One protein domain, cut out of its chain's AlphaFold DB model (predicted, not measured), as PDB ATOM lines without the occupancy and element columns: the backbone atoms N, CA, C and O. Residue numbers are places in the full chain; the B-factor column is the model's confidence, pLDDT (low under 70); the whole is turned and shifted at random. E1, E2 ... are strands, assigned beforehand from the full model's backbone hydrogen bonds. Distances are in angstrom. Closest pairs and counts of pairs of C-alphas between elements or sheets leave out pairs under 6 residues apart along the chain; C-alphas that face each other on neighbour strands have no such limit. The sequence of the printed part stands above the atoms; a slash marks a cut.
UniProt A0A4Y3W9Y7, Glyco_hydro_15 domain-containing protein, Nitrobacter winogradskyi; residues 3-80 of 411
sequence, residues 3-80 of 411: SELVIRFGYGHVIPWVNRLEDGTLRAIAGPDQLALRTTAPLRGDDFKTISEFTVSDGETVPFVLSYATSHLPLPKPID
ATOM      1  N   SER A   3      38.956  44.743 -14.245       94.88
ATOM      2  CA  SER A   3      37.930  43.743 -13.945       94.88
ATOM      3  C   SER A   3      37.835  42.727 -15.080       94.88
ATOM      4  O   SER A   3      37.948  43.083 -16.256       94.88
ATOM      5  N   GLU A   4      37.631  41.464 -14.714       96.19
ATOM      6  CA  GLU A   4      37.405  40.350 -15.629       96.19
ATOM      7  C   GLU A   4      36.133  39.614 -15.203       96.19
ATOM      8  O   GLU A   4      36.038  39.100 -14.088       96.19
ATOM      9  N   LEU A   5      35.149  39.556 -16.103       96.50
ATOM     10  CA  LEU A   5      33.923  38.791 -15.921       96.50
ATOM     11  C   LEU A   5      33.921  37.592 -16.871       96.50
ATOM     12  O   LEU A   5      33.867  37.742 -18.093       96.50
ATOM     13  N   VAL A   6      33.927  36.394 -16.283       96.38
ATOM     14  CA  VAL A   6      33.867  35.114 -16.998       96.38
ATOM     15  C   VAL A   6      32.560  34.415 -16.652       96.38
ATOM     16  O   VAL A   6      32.392  33.885 -15.556       96.38
ATOM     17  N   ILE A   7      31.610  34.420 -17.587       96.19
ATOM     18  CA  ILE A   7      30.280  33.842 -17.362       96.19
ATOM     19  C   ILE A   7      30.266  32.403 -17.865       96.19
ATOM     20  O   ILE A   7      30.596  32.146 -19.026       96.19
ATOM     21  N   ARG A   8      29.865  31.465 -17.002       94.81
ATOM     22  CA  ARG A   8      29.649  30.061 -17.362       94.81
ATOM     23  C   ARG A   8      28.387  29.529 -16.683       94.81
ATOM     24  O   ARG A   8      28.328  29.456 -15.457       94.81
ATOM     25  N   PHE A   9      27.399  29.133 -17.477       94.81
ATOM     26  CA  PHE A   9      26.181  28.481 -16.992       94.81
ATOM     27  C   PHE A   9      26.341  26.958 -16.963       94.81
ATOM     28  O   PHE A   9      27.368  26.418 -17.386       94.81
ATOM     29  N   GLY A  10      25.341  26.252 -16.426       92.44
ATOM     30  CA  GLY A  10      25.336  24.787 -16.394       92.44
ATOM     31  C   GLY A  10      26.545  24.193 -15.666       92.44
ATOM     32  O   GLY A  10      27.143  23.242 -16.158       92.44
ATOM     33  N   TYR A  11      26.932  24.771 -14.523       92.88
ATOM     34  CA  TYR A  11      28.104  24.350 -13.737       92.88
ATOM     35  C   TYR A  11      29.429  24.417 -14.515       92.88
ATOM     36  O   TYR A  11      30.228  23.481 -14.503       92.88
ATOM     37  N   GLY A  12      29.671  25.531 -15.209       92.12
ATOM     38  CA  GLY A  12      30.940  25.769 -15.902       92.12
ATOM     39  C   GLY A  12      30.965  25.335 -17.370       92.12
ATOM     40  O   GLY A  12      31.902  25.692 -18.077       92.12
ATOM     41  N   HIS A  13      29.956  24.597 -17.841       90.88
ATOM     42  CA  HIS A  13      29.963  23.999 -19.178       90.88
ATOM     43  C   HIS A  13      29.514  24.915 -20.306       90.88
ATOM     44  O   HIS A  13      29.956  24.741 -21.440       90.88
ATOM     45  N   VAL A  14      28.598  25.839 -20.028       94.56
ATOM     46  CA  VAL A  14      27.914  26.575 -21.089       94.56
ATOM     47  C   VAL A  14      28.443  27.997 -21.145       94.56
ATOM     48  O   VAL A  14      28.278  28.778 -20.205       94.56
ATOM     49  N   ILE A  15      29.086  28.325 -22.261       95.50
ATOM     50  CA  ILE A  15      29.518  29.683 -22.581       95.50
ATOM     51  C   ILE A  15      28.317  30.410 -23.199       95.50
ATOM     52  O   ILE A  15      27.774  29.922 -24.192       95.50
ATOM     53  N   PRO A  16      27.860  31.535 -22.625       96.62
ATOM     54  CA  PRO A  16      26.714  32.251 -23.163       96.62
ATOM     55  C   PRO A  16      27.051  33.029 -24.428       96.62
ATOM     56  O   PRO A  16      28.189  33.454 -24.639       96.62
ATOM     57  N   TRP A  17      26.020  33.310 -25.222       95.56
ATOM     58  CA  TRP A  17      26.090  34.384 -26.205       95.56
ATOM     59  C   TRP A  17      26.000  35.723 -25.496       95.56
ATOM     60  O   TRP A  17      25.141  35.916 -24.634       95.56
ATOM     61  N   VAL A  18      26.898  36.632 -25.868       96.31
ATOM     62  CA  VAL A  18      27.005  37.958 -25.267       96.31
ATOM     63  C   VAL A  18      26.778  39.007 -26.340       96.31
ATOM     64  O   VAL A  18      27.453  39.008 -27.368       96.31
ATOM     65  N   ASN A  19      25.841  39.914 -26.094       94.56
ATOM     66  CA  ASN A  19      25.560  41.047 -26.962       94.56
ATOM     67  C   ASN A  19      25.383  42.327 -26.141       94.56
ATOM     68  O   ASN A  19      25.017  42.292 -24.965       94.56
ATOM     69  N   ARG A  20      25.652  43.473 -26.767       95.25
ATOM     70  CA  ARG A  20      25.367  44.786 -26.186       95.25
ATOM     71  C   ARG A  20      24.021  45.282 -26.704       95.25
ATOM     72  O   ARG A  20      23.761  45.181 -27.900       95.25
ATOM     73  N   LEU A  21      23.175  45.770 -25.805       94.50
ATOM     74  CA  LEU A  21      21.895  46.392 -26.141       94.50
ATOM     75  C   LEU A  21      22.083  47.882 -26.466       94.50
ATOM     76  O   LEU A  21      23.145  48.449 -26.208       94.50
ATOM     77  N   GLU A  22      21.045  48.516 -27.014       91.56
ATOM     78  CA  GLU A  22      21.059  49.938 -27.399       91.56
ATOM     79  C   GLU A  22      21.357  50.876 -26.218       91.56
ATOM     80  O   GLU A  22      22.032  51.886 -26.386       91.56
ATOM     81  N   ASP A  23      20.929  50.506 -25.008       90.75
ATOM     82  CA  ASP A  23      21.181  51.249 -23.767       90.75
ATOM     83  C   ASP A  23      22.584  51.004 -23.167       90.75
ATOM     84  O   ASP A  23      22.877  51.437 -22.054       90.75
ATOM     85  N   GLY A  24      23.453  50.275 -23.875       91.44
ATOM     86  CA  GLY A  24      24.803  49.930 -23.432       91.44
ATOM     87  C   GLY A  24      24.890  48.710 -22.509       91.44
ATOM     88  O   GLY A  24      26.008  48.241 -22.260       91.44
ATOM     89  N   THR A  25      23.756  48.152 -22.059       95.88
ATOM     90  CA  THR A  25      23.697  46.942 -21.222       95.88
ATOM     91  C   THR A  25      24.358  45.769 -21.936       95.88
ATOM     92  O   THR A  25      24.051  45.470 -23.093       95.88
ATOM     93  N   LEU A  26      25.229  45.047 -21.232       96.94
ATOM     94  CA  LEU A  26      25.774  43.784 -21.717       96.94
ATOM     95  C   LEU A  26      24.854  42.647 -21.279       96.94
ATOM     96  O   LEU A  26      24.703  42.380 -20.088       96.94
ATOM     97  N   ARG A  27      24.234  41.971 -22.243       96.81
ATOM     98  CA  ARG A  27      23.361  40.822 -22.011       96.81
ATOM     99  C   ARG A  27      24.125  39.541 -22.329       96.81
ATOM    100  O   ARG A  27      24.778  39.453 -23.364       96.81
ATOM    101  N   ALA A  28      24.032  38.552 -21.447       97.25
ATOM    102  CA  ALA A  28      24.565  37.210 -21.648       97.25
ATOM    103  C   ALA A  28      23.430  36.191 -21.515       97.25
ATOM    104  O   ALA A  28      22.697  36.232 -20.531       97.25
ATOM    105  N   ILE A  29      23.269  35.285 -22.477       96.88
ATOM    106  CA  ILE A  29      22.172  34.303 -22.491       96.88
ATOM    107  C   ILE A  29      22.725  32.916 -22.788       96.88
ATOM    108  O   ILE A  29      23.510  32.744 -23.721       96.88
ATOM    109  N   ALA A  30      22.266  31.921 -22.035       96.50
ATOM    110  CA  ALA A  30      22.469  30.517 -22.358       96.50
ATOM    111  C   ALA A  30      21.302  29.668 -21.848       96.50
ATOM    112  O   ALA A  30      21.062  29.594 -20.645       96.50
ATOM    113  N   GLY A  31      20.601  28.981 -22.751       94.38
ATOM    114  CA  GLY A  31      19.508  28.080 -22.375       94.38
ATOM    115  C   GLY A  31      18.436  28.793 -21.534       94.38
ATOM    116  O   GLY A  31      17.864  29.771 -22.022       94.38
ATOM    117  N   PRO A  32      18.131  28.331 -20.304       95.38
ATOM    118  CA  PRO A  32      17.112  28.938 -19.449       95.38
ATOM    119  C   PRO A  32      17.582  30.219 -18.749       95.38
ATOM    120  O   PRO A  32      16.756  30.896 -18.140       95.38
ATOM    121  N   ASP A  33      18.868  30.557 -18.830       96.94
ATOM    122  CA  ASP A  33      19.484  31.605 -18.028       96.94
ATOM    123  C   ASP A  33      19.803  32.844 -18.869       96.94
ATOM    124  O   ASP A  33      20.276  32.752 -20.008       96.94
ATOM    125  N   GLN A  34      19.594  34.025 -18.288       96.81
ATOM    126  CA  GLN A  34      20.162  35.264 -18.806       96.81
ATOM    127  C   GLN A  34      20.672  36.174 -17.687       96.81
ATOM    128  O   GLN A  34      20.100  36.251 -16.598       96.81
ATOM    129  N   LEU A  35      21.744  36.898 -17.992       97.44
ATOM    130  CA  LEU A  35      22.339  37.929 -17.155       97.44
ATOM    131  C   LEU A  35      22.359  39.264 -17.902       97.44
ATOM    132  O   LEU A  35      22.560  39.302 -19.116       97.44
ATOM    133  N   ALA A  36      22.199  40.355 -17.164       97.25
ATOM    134  CA  ALA A  36      22.429  41.712 -17.639       97.25
ATOM    135  C   ALA A  36      23.457  42.395 -16.738       97.25
ATOM    136  O   ALA A  36      23.218  42.554 -15.542       97.25
ATOM    137  N   LEU A  37      24.584  42.797 -17.319       97.50
ATOM    138  CA  LEU A  37      25.586  43.636 -16.681       97.50
ATOM    139  C   LEU A  37      25.367  45.092 -17.097       97.50
ATOM    140  O   LEU A  37      25.381  45.416 -18.288       97.50
ATOM    141  N   ARG A  38      25.213  45.967 -16.104       96.69
ATOM    142  CA  ARG A  38      25.090  47.418 -16.269       96.69
ATOM    143  C   ARG A  38      26.169  48.118 -15.465       96.69
ATOM    144  O   ARG A  38      26.342  47.844 -14.279       96.69
ATOM    145  N   THR A  39      26.902  48.995 -16.129       96.06
ATOM    146  CA  THR A  39      27.969  49.799 -15.535       96.06
ATOM    147  C   THR A  39      28.276  50.971 -16.462       96.06
ATOM    148  O   THR A  39      28.037  50.885 -17.666       96.06
ATOM    149  N   THR A  40      28.802  52.053 -15.900       93.69
ATOM    150  CA  THR A  40      29.368  53.178 -16.656       93.69
ATOM    151  C   THR A  40      30.796  52.896 -17.123       93.69
ATOM    152  O   THR A  40      31.296  53.586 -18.010       93.69
ATOM    153  N   ALA A  41      31.455  51.877 -16.563       95.56
ATOM    154  CA  ALA A  41      32.806  51.505 -16.944       95.56
ATOM    155  C   ALA A  41      32.858  50.983 -18.394       95.56
ATOM    156  O   ALA A  41      31.957  50.256 -18.830       95.56
ATOM    157  N   PRO A  42      33.928  51.283 -19.149       95.06
ATOM    158  CA  PRO A  42      34.099  50.743 -20.487       95.06
ATOM    159  C   PRO A  42      34.213  49.216 -20.422       95.06
ATOM    160  O   PRO A  42      34.953  48.664 -19.606       95.06
ATOM    161  N   LEU A  43      33.487  48.529 -21.302       96.06
ATOM    162  CA  LEU A  43      33.501  47.069 -21.410       96.06
ATOM    163  C   LEU A  43      33.979  46.665 -22.802       96.06
ATOM    164  O   LEU A  43      33.454  47.176 -23.794       96.06
ATOM    165  N   ARG A  44      34.884  45.692 -22.885       95.00
ATOM    166  CA  ARG A  44      35.291  45.041 -24.139       95.00
ATOM    167  C   ARG A  44      35.234  43.522 -24.008       95.00
ATOM    168  O   ARG A  44      35.484  42.988 -22.931       95.00
ATOM    169  N   GLY A  45      34.900  42.836 -25.096       94.56
ATOM    170  CA  GLY A  45      35.003  41.379 -25.170       94.56
ATOM    171  C   GLY A  45      36.441  40.950 -25.457       94.56
ATOM    172  O   GLY A  45      37.133  41.622 -26.220       94.56
ATOM    173  N   ASP A  46      36.883  39.856 -24.844       94.62
ATOM    174  CA  ASP A  46      38.212  39.270 -25.043       94.62
ATOM    175  C   ASP A  46      38.160  37.771 -24.716       94.62
ATOM    176  O   ASP A  46      37.840  37.418 -23.587       94.62
ATOM    177  N   ASP A  47      38.391  36.890 -25.691       93.19
ATOM    178  CA  ASP A  47      38.424  35.423 -25.519       93.19
ATOM    179  C   ASP A  47      37.328  34.837 -24.589       93.19
ATOM    180  O   ASP A  47      37.593  34.221 -23.555       93.19
ATOM    181  N   PHE A  48      36.053  35.072 -24.922       92.62
ATOM    182  CA  PHE A  48      34.889  34.640 -24.119       92.62
ATOM    183  C   PHE A  48      34.844  35.191 -22.679       92.62
ATOM    184  O   PHE A  48      34.234  34.582 -21.783       92.62
ATOM    185  N   LYS A  49      35.473  36.350 -22.467       95.31
ATOM    186  CA  LYS A  49      35.469  37.147 -21.237       95.31
ATOM    187  C   LYS A  49      35.019  38.570 -21.552       95.31
ATOM    188  O   LYS A  49      35.168  39.058 -22.672       95.31
ATOM    189  N   THR A  50      34.514  39.249 -20.532       96.06
ATOM    190  CA  THR A  50      34.270  40.691 -20.569       96.06
ATOM    191  C   THR A  50      35.312  41.373 -19.695       96.06
ATOM    192  O   THR A  50      35.380  41.109 -18.496       96.06
ATOM    193  N   ILE A  51      36.112  42.251 -20.293       97.31
ATOM    194  CA  ILE A  51      37.178  42.998 -19.627       97.31
ATOM    195  C   ILE A  51      36.764  44.459 -19.471       97.31
ATOM    196  O   ILE A  51      36.160  45.045 -20.373       97.31
ATOM    197  N   SER A  52      37.125  45.049 -18.335       96.81
ATOM    198  CA  SER A  52      37.000  46.482 -18.074       96.81
ATOM    199  C   SER A  52      38.297  47.025 -17.488       96.81
ATOM    200  O   SER A  52      38.830  46.457 -16.532       96.81
ATOM    201  N   GLU A  53      38.806  48.116 -18.056       96.94
ATOM    202  CA  GLU A  53      40.014  48.816 -17.610       96.94
ATOM    203  C   GLU A  53      39.702  50.312 -17.530       96.94
ATOM    204  O   GLU A  53      39.295  50.921 -18.517       96.94
ATOM    205  N   PHE A  54      39.827  50.884 -16.332       96.44
ATOM    206  CA  PHE A  54      39.470  52.275 -16.038       96.44
ATOM    207  C   PHE A  54      40.170  52.760 -14.760       96.44
ATOM    208  O   PHE A  54      40.669  51.957 -13.960       96.44
ATOM    209  N   THR A  55      40.208  54.073 -14.554       96.50
ATOM    210  CA  THR A  55      40.742  54.707 -13.339       96.50
ATOM    211  C   THR A  55      39.588  55.073 -12.415       96.50
ATOM    212  O   THR A  55      38.527  55.437 -12.902       96.50
ATOM    213  N   VAL A  56      39.795  54.937 -11.104       96.31
ATOM    214  CA  VAL A  56      38.860  55.412 -10.076       96.31
ATOM    215  C   VAL A  56      39.622  56.411  -9.226       96.31
ATOM    216  O   VAL A  56      40.689  56.075  -8.705       96.31
ATOM    217  N   SER A  57      39.113  57.633  -9.153       96.62
ATOM    218  CA  SER A  57      39.698  58.728  -8.377       96.62
ATOM    219  C   SER A  57      39.198  58.714  -6.931       96.62
ATOM    220  O   SER A  57      38.232  58.027  -6.603       96.62
ATOM    221  N   ASP A  58      39.843  59.481  -6.052       96.19
ATOM    222  CA  ASP A  58      39.346  59.654  -4.685       96.19
ATOM    223  C   ASP A  58      37.929  60.258  -4.691       96.19
ATOM    224  O   ASP A  58      37.650  61.202  -5.431       96.19
ATOM    225  N   GLY A  59      37.022  59.669  -3.909       94.88
ATOM    226  CA  GLY A  59      35.595  60.014  -3.887       94.88
ATOM    227  C   GLY A  59      34.759  59.525  -5.082       94.88
ATOM    228  O   GLY A  59      33.545  59.729  -5.081       94.88
ATOM    229  N   GLU A  60      35.356  58.876  -6.089       95.00
ATOM    230  CA  GLU A  60      34.633  58.325  -7.241       95.00
ATOM    231  C   GLU A  60      34.122  56.900  -6.963       95.00
ATOM    232  O   GLU A  60      34.862  56.031  -6.503       95.00
ATOM    233  N   THR A  61      32.863  56.635  -7.323       94.38
ATOM    234  CA  THR A  61      32.238  55.307  -7.223       94.38
ATOM    235  C   THR A  61      31.787  54.838  -8.601       94.38
ATOM    236  O   THR A  61      31.061  55.541  -9.302       94.38
ATOM    237  N   VAL A  62      32.175  53.617  -8.984       95.25
ATOM    238  CA  VAL A  62      31.802  53.010 -10.272       95.25
ATOM    239  C   VAL A  62      31.051  51.695 -10.031       95.25
ATOM    240  O   VAL A  62      31.679  50.687  -9.693       95.25
ATOM    241  N   PRO A  63      29.715  51.661 -10.193       95.19
ATOM    242  CA  PRO A  63      28.927  50.473  -9.896       95.19
ATOM    243  C   PRO A  63      28.999  49.433 -11.020       95.19
ATOM    244  O   PRO A  63      28.978  49.754 -12.212       95.19
ATOM    245  N   PHE A  64      29.007  48.160 -10.627       96.06
ATOM    246  CA  PHE A  64      28.804  47.013 -11.512       96.06
ATOM    247  C   PHE A  64      27.557  46.265 -11.049       96.06
ATOM    248  O   PHE A  64      27.570  45.585 -10.025       96.06
ATOM    249  N   VAL A  65      26.469  46.389 -11.804       96.94
ATOM    250  CA  VAL A  65      25.187  45.759 -11.480       96.94
ATOM    251  C   VAL A  65      24.987  44.545 -12.373       96.94
ATOM    252  O   VAL A  65      24.795  44.687 -13.580       96.94
ATOM    253  N   LEU A  66      25.008  43.352 -11.777       97.00
ATOM    254  CA  LEU A  66      24.725  42.092 -12.460       97.00
ATOM    255  C   LEU A  66      23.342  41.575 -12.047       97.00
ATOM    256  O   LEU A  66      23.120  41.215 -10.894       97.00
ATOM    257  N   SER A  67      22.404  41.535 -12.990       96.81
ATOM    258  CA  SER A  67      21.037  41.055 -12.764       96.81
ATOM    259  C   SER A  67      20.807  39.713 -13.448       96.81
ATOM    260  O   SER A  67      21.231  39.533 -14.585       96.81
ATOM    261  N   TYR A  68      20.089  38.803 -12.787       96.44
ATOM    262  CA  TYR A  68      19.685  37.501 -13.325       96.44
ATOM    263  C   TYR A  68      18.183  37.460 -13.623       96.44
ATOM    264  O   TYR A  68      17.382  38.020 -12.874       96.44
ATOM    265  N   ALA A  69      17.809  36.762 -14.694       95.88
ATOM    266  CA  ALA A  69      16.438  36.351 -14.971       95.88
ATOM    267  C   ALA A  69      16.426  35.031 -15.751       95.88
ATOM    268  O   ALA A  69      17.428  34.637 -16.350       95.88
ATOM    269  N   THR A  70      15.267  34.373 -15.805       96.25
ATOM    270  CA  THR A  70      15.060  33.307 -16.788       96.25
ATOM    271  C   THR A  70      15.028  33.912 -18.191       96.25
ATOM    272  O   THR A  70      14.472  34.991 -18.400       96.25
ATOM    273  N   SER A  71      15.636  33.243 -19.168       95.81
ATOM    274  CA  SER A  71      15.878  33.765 -20.524       95.81
ATOM    275  C   SER A  71      14.612  34.111 -21.314       95.81
ATOM    276  O   SER A  71      14.656  34.974 -22.191       95.81
ATOM    277  N   HIS A  72      13.487  33.467 -20.987       95.00
ATOM    278  CA  HIS A  72      12.179  33.694 -21.608       95.00
ATOM    279  C   HIS A  72      11.382  34.847 -20.973       95.00
ATOM    280  O   HIS A  72      10.306  35.181 -21.465       95.00
ATOM    281  N   LEU A  73      11.873  35.441 -19.882       96.31
ATOM    282  CA  LEU A  73      11.267  36.616 -19.259       96.31
ATOM    283  C   LEU A  73      11.967  37.910 -19.711       96.31
ATOM    284  O   LEU A  73      13.101  37.871 -20.196       96.31
ATOM    285  N   PRO A  74      11.321  39.078 -19.555       94.50
ATOM    286  CA  PRO A  74      11.980  40.359 -19.776       94.50
ATOM    287  C   PRO A  74      13.205  40.533 -18.872       94.50
ATOM    288  O   PRO A  74      13.236  40.037 -17.743       94.50
ATOM    289  N   LEU A  75      14.198  41.291 -19.346       93.50
ATOM    290  CA  LEU A  75      15.330  41.662 -18.504       93.50
ATOM    291  C   LEU A  75      14.856  42.478 -17.291       93.50
ATOM    292  O   LEU A  75      14.007  43.362 -17.448       93.50
ATOM    293  N   PRO A  76      15.437  42.252 -16.098       93.31
ATOM    294  CA  PRO A  76      15.174  43.096 -14.944       93.31
ATOM    295  C   PRO A  76      15.499  44.552 -15.267       93.31
ATOM    296  O   PRO A  76      16.509  44.837 -15.925       93.31
ATOM    297  N   LYS A  77      14.647  45.469 -14.799       93.56
ATOM    298  CA  LYS A  77      14.860  46.911 -14.956       93.56
ATOM    299  C   LYS A  77      16.194  47.324 -14.311       93.56
ATOM    300  O   LYS A  77      16.600  46.690 -13.334       93.56
ATOM    301  N   PRO A  78      16.873  48.361 -14.835       93.56
ATOM    302  CA  PRO A  78      18.023  48.947 -14.159       93.56
ATOM    303  C   PRO A  78      17.679  49.319 -12.712       93.56
ATOM    304  O   PRO A  78      16.566  49.768 -12.433       93.56
ATOM    305  N   ILE A  79      18.639  49.119 -11.813       94.75
ATOM    306  CA  ILE A  79      18.543  49.513 -10.409       94.75
ATOM    307  C   ILE A  79      19.639  50.524 -10.099       94.75
ATOM    308  O   ILE A  79      20.726  50.466 -10.675       94.75
ATOM    309  N   ASP A  80      19.342  51.425  -9.175       95.12
ATOM    310  CA  ASP A  80      20.331  52.296  -8.557       95.12
ATOM    311  C   ASP A  80      21.102  51.483  -7.507       95.12
ATOM    312  O   ASP A  80      20.499  50.900  -6.596       95.12
TER     313      ASP A  80
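What this domain is: This is residues 3 to 80 of the 411 residues of the protein "Glyco_hydro_15 domain-containing protein" of Nitrobacter winogradskyi (UniProt A0A4Y3W9Y7). This is a small two-layer sandwich of strands: the sheet of E2, E3, E4 and E7 and the smaller sheet of E1, E6 and E5 stand partly face to face. Residues 6 to 16 cross from the smaller sheet to the larger at one end, residues 39 to 43 lead back to the smaller, and residues 54 to 64 cross to the larger again at the other end in a long loop round Asp 58; residues 71 to 80 fold back over the other face of the larger sheet. The printed part has 78 residues, no named helix and seven strands, E1 to E7 in turn, with orders E2 - E3 - E4 - E7 and E1 - E6 - E5, both antiparallel. The class is all strand, though only 32 of the 78 residues are in named elements. The whole is compact, with a radius of gyration of the C-alphas of 13.1 A and spans of 41 by 28 by 22 A.

Where its parts are: Find C-alpha 3 at (37.930, 43.743, -13.945); there E1 begins, residues 3 to 5. Go on to E2, residues 17 to 20, 10.4 A from first to last C-alpha, and E3, residues 26 to 30, 13.7 A. E4, residues 33 to 38, begins at C-alpha 33 at (19.484, 31.605, -18.028) and is 16.9 A long. Next come E5, residues 44 to 46, and E6, residues 49 to 53, 13.0 A long. E7, residues 65 to 70, is 16.9 A long and ends at C-alpha 70 at (15.060, 33.307, -16.788).

How they stand to each other: Look first at the larger sheet, where E2, E3 and E4 make a meander, each strand the antiparallel neighbour of the one before. E2 and E3 are a hairpin at 160 degrees, with N 27 and O 19 2.9 A apart, within hydrogen-bond range. E3 and E4 are a hairpin at 170 degrees, with N 35 and O 28 2.8 A apart. E7 is antiparallel to E4 at 158 degrees, with N 36 and O 67 2.9 A apart; E2 and E7 are the edge strands. In the smaller sheet E6 is the inner strand. E1 is antiparallel to it at 164 degrees, with N 5 and O 50 2.9 A apart. E5 and E6 are a hairpin at 131 degrees, with N 51 and O 44 2.8 A apart. Between the sheets, E1 and E4, E3 and E6, and E5 and E7, for instance, are apart.

The domain as a whole: The two C-alphas farthest apart are those of Gly 31 and Asp 58, at 41.3 A. The links E1 to E2 and E6 to E7 are long, 11 residues each; the other four are tight. The printed part has no cut. The mean pLDDT of the printed part is 95.3, and no printed residue is under 70.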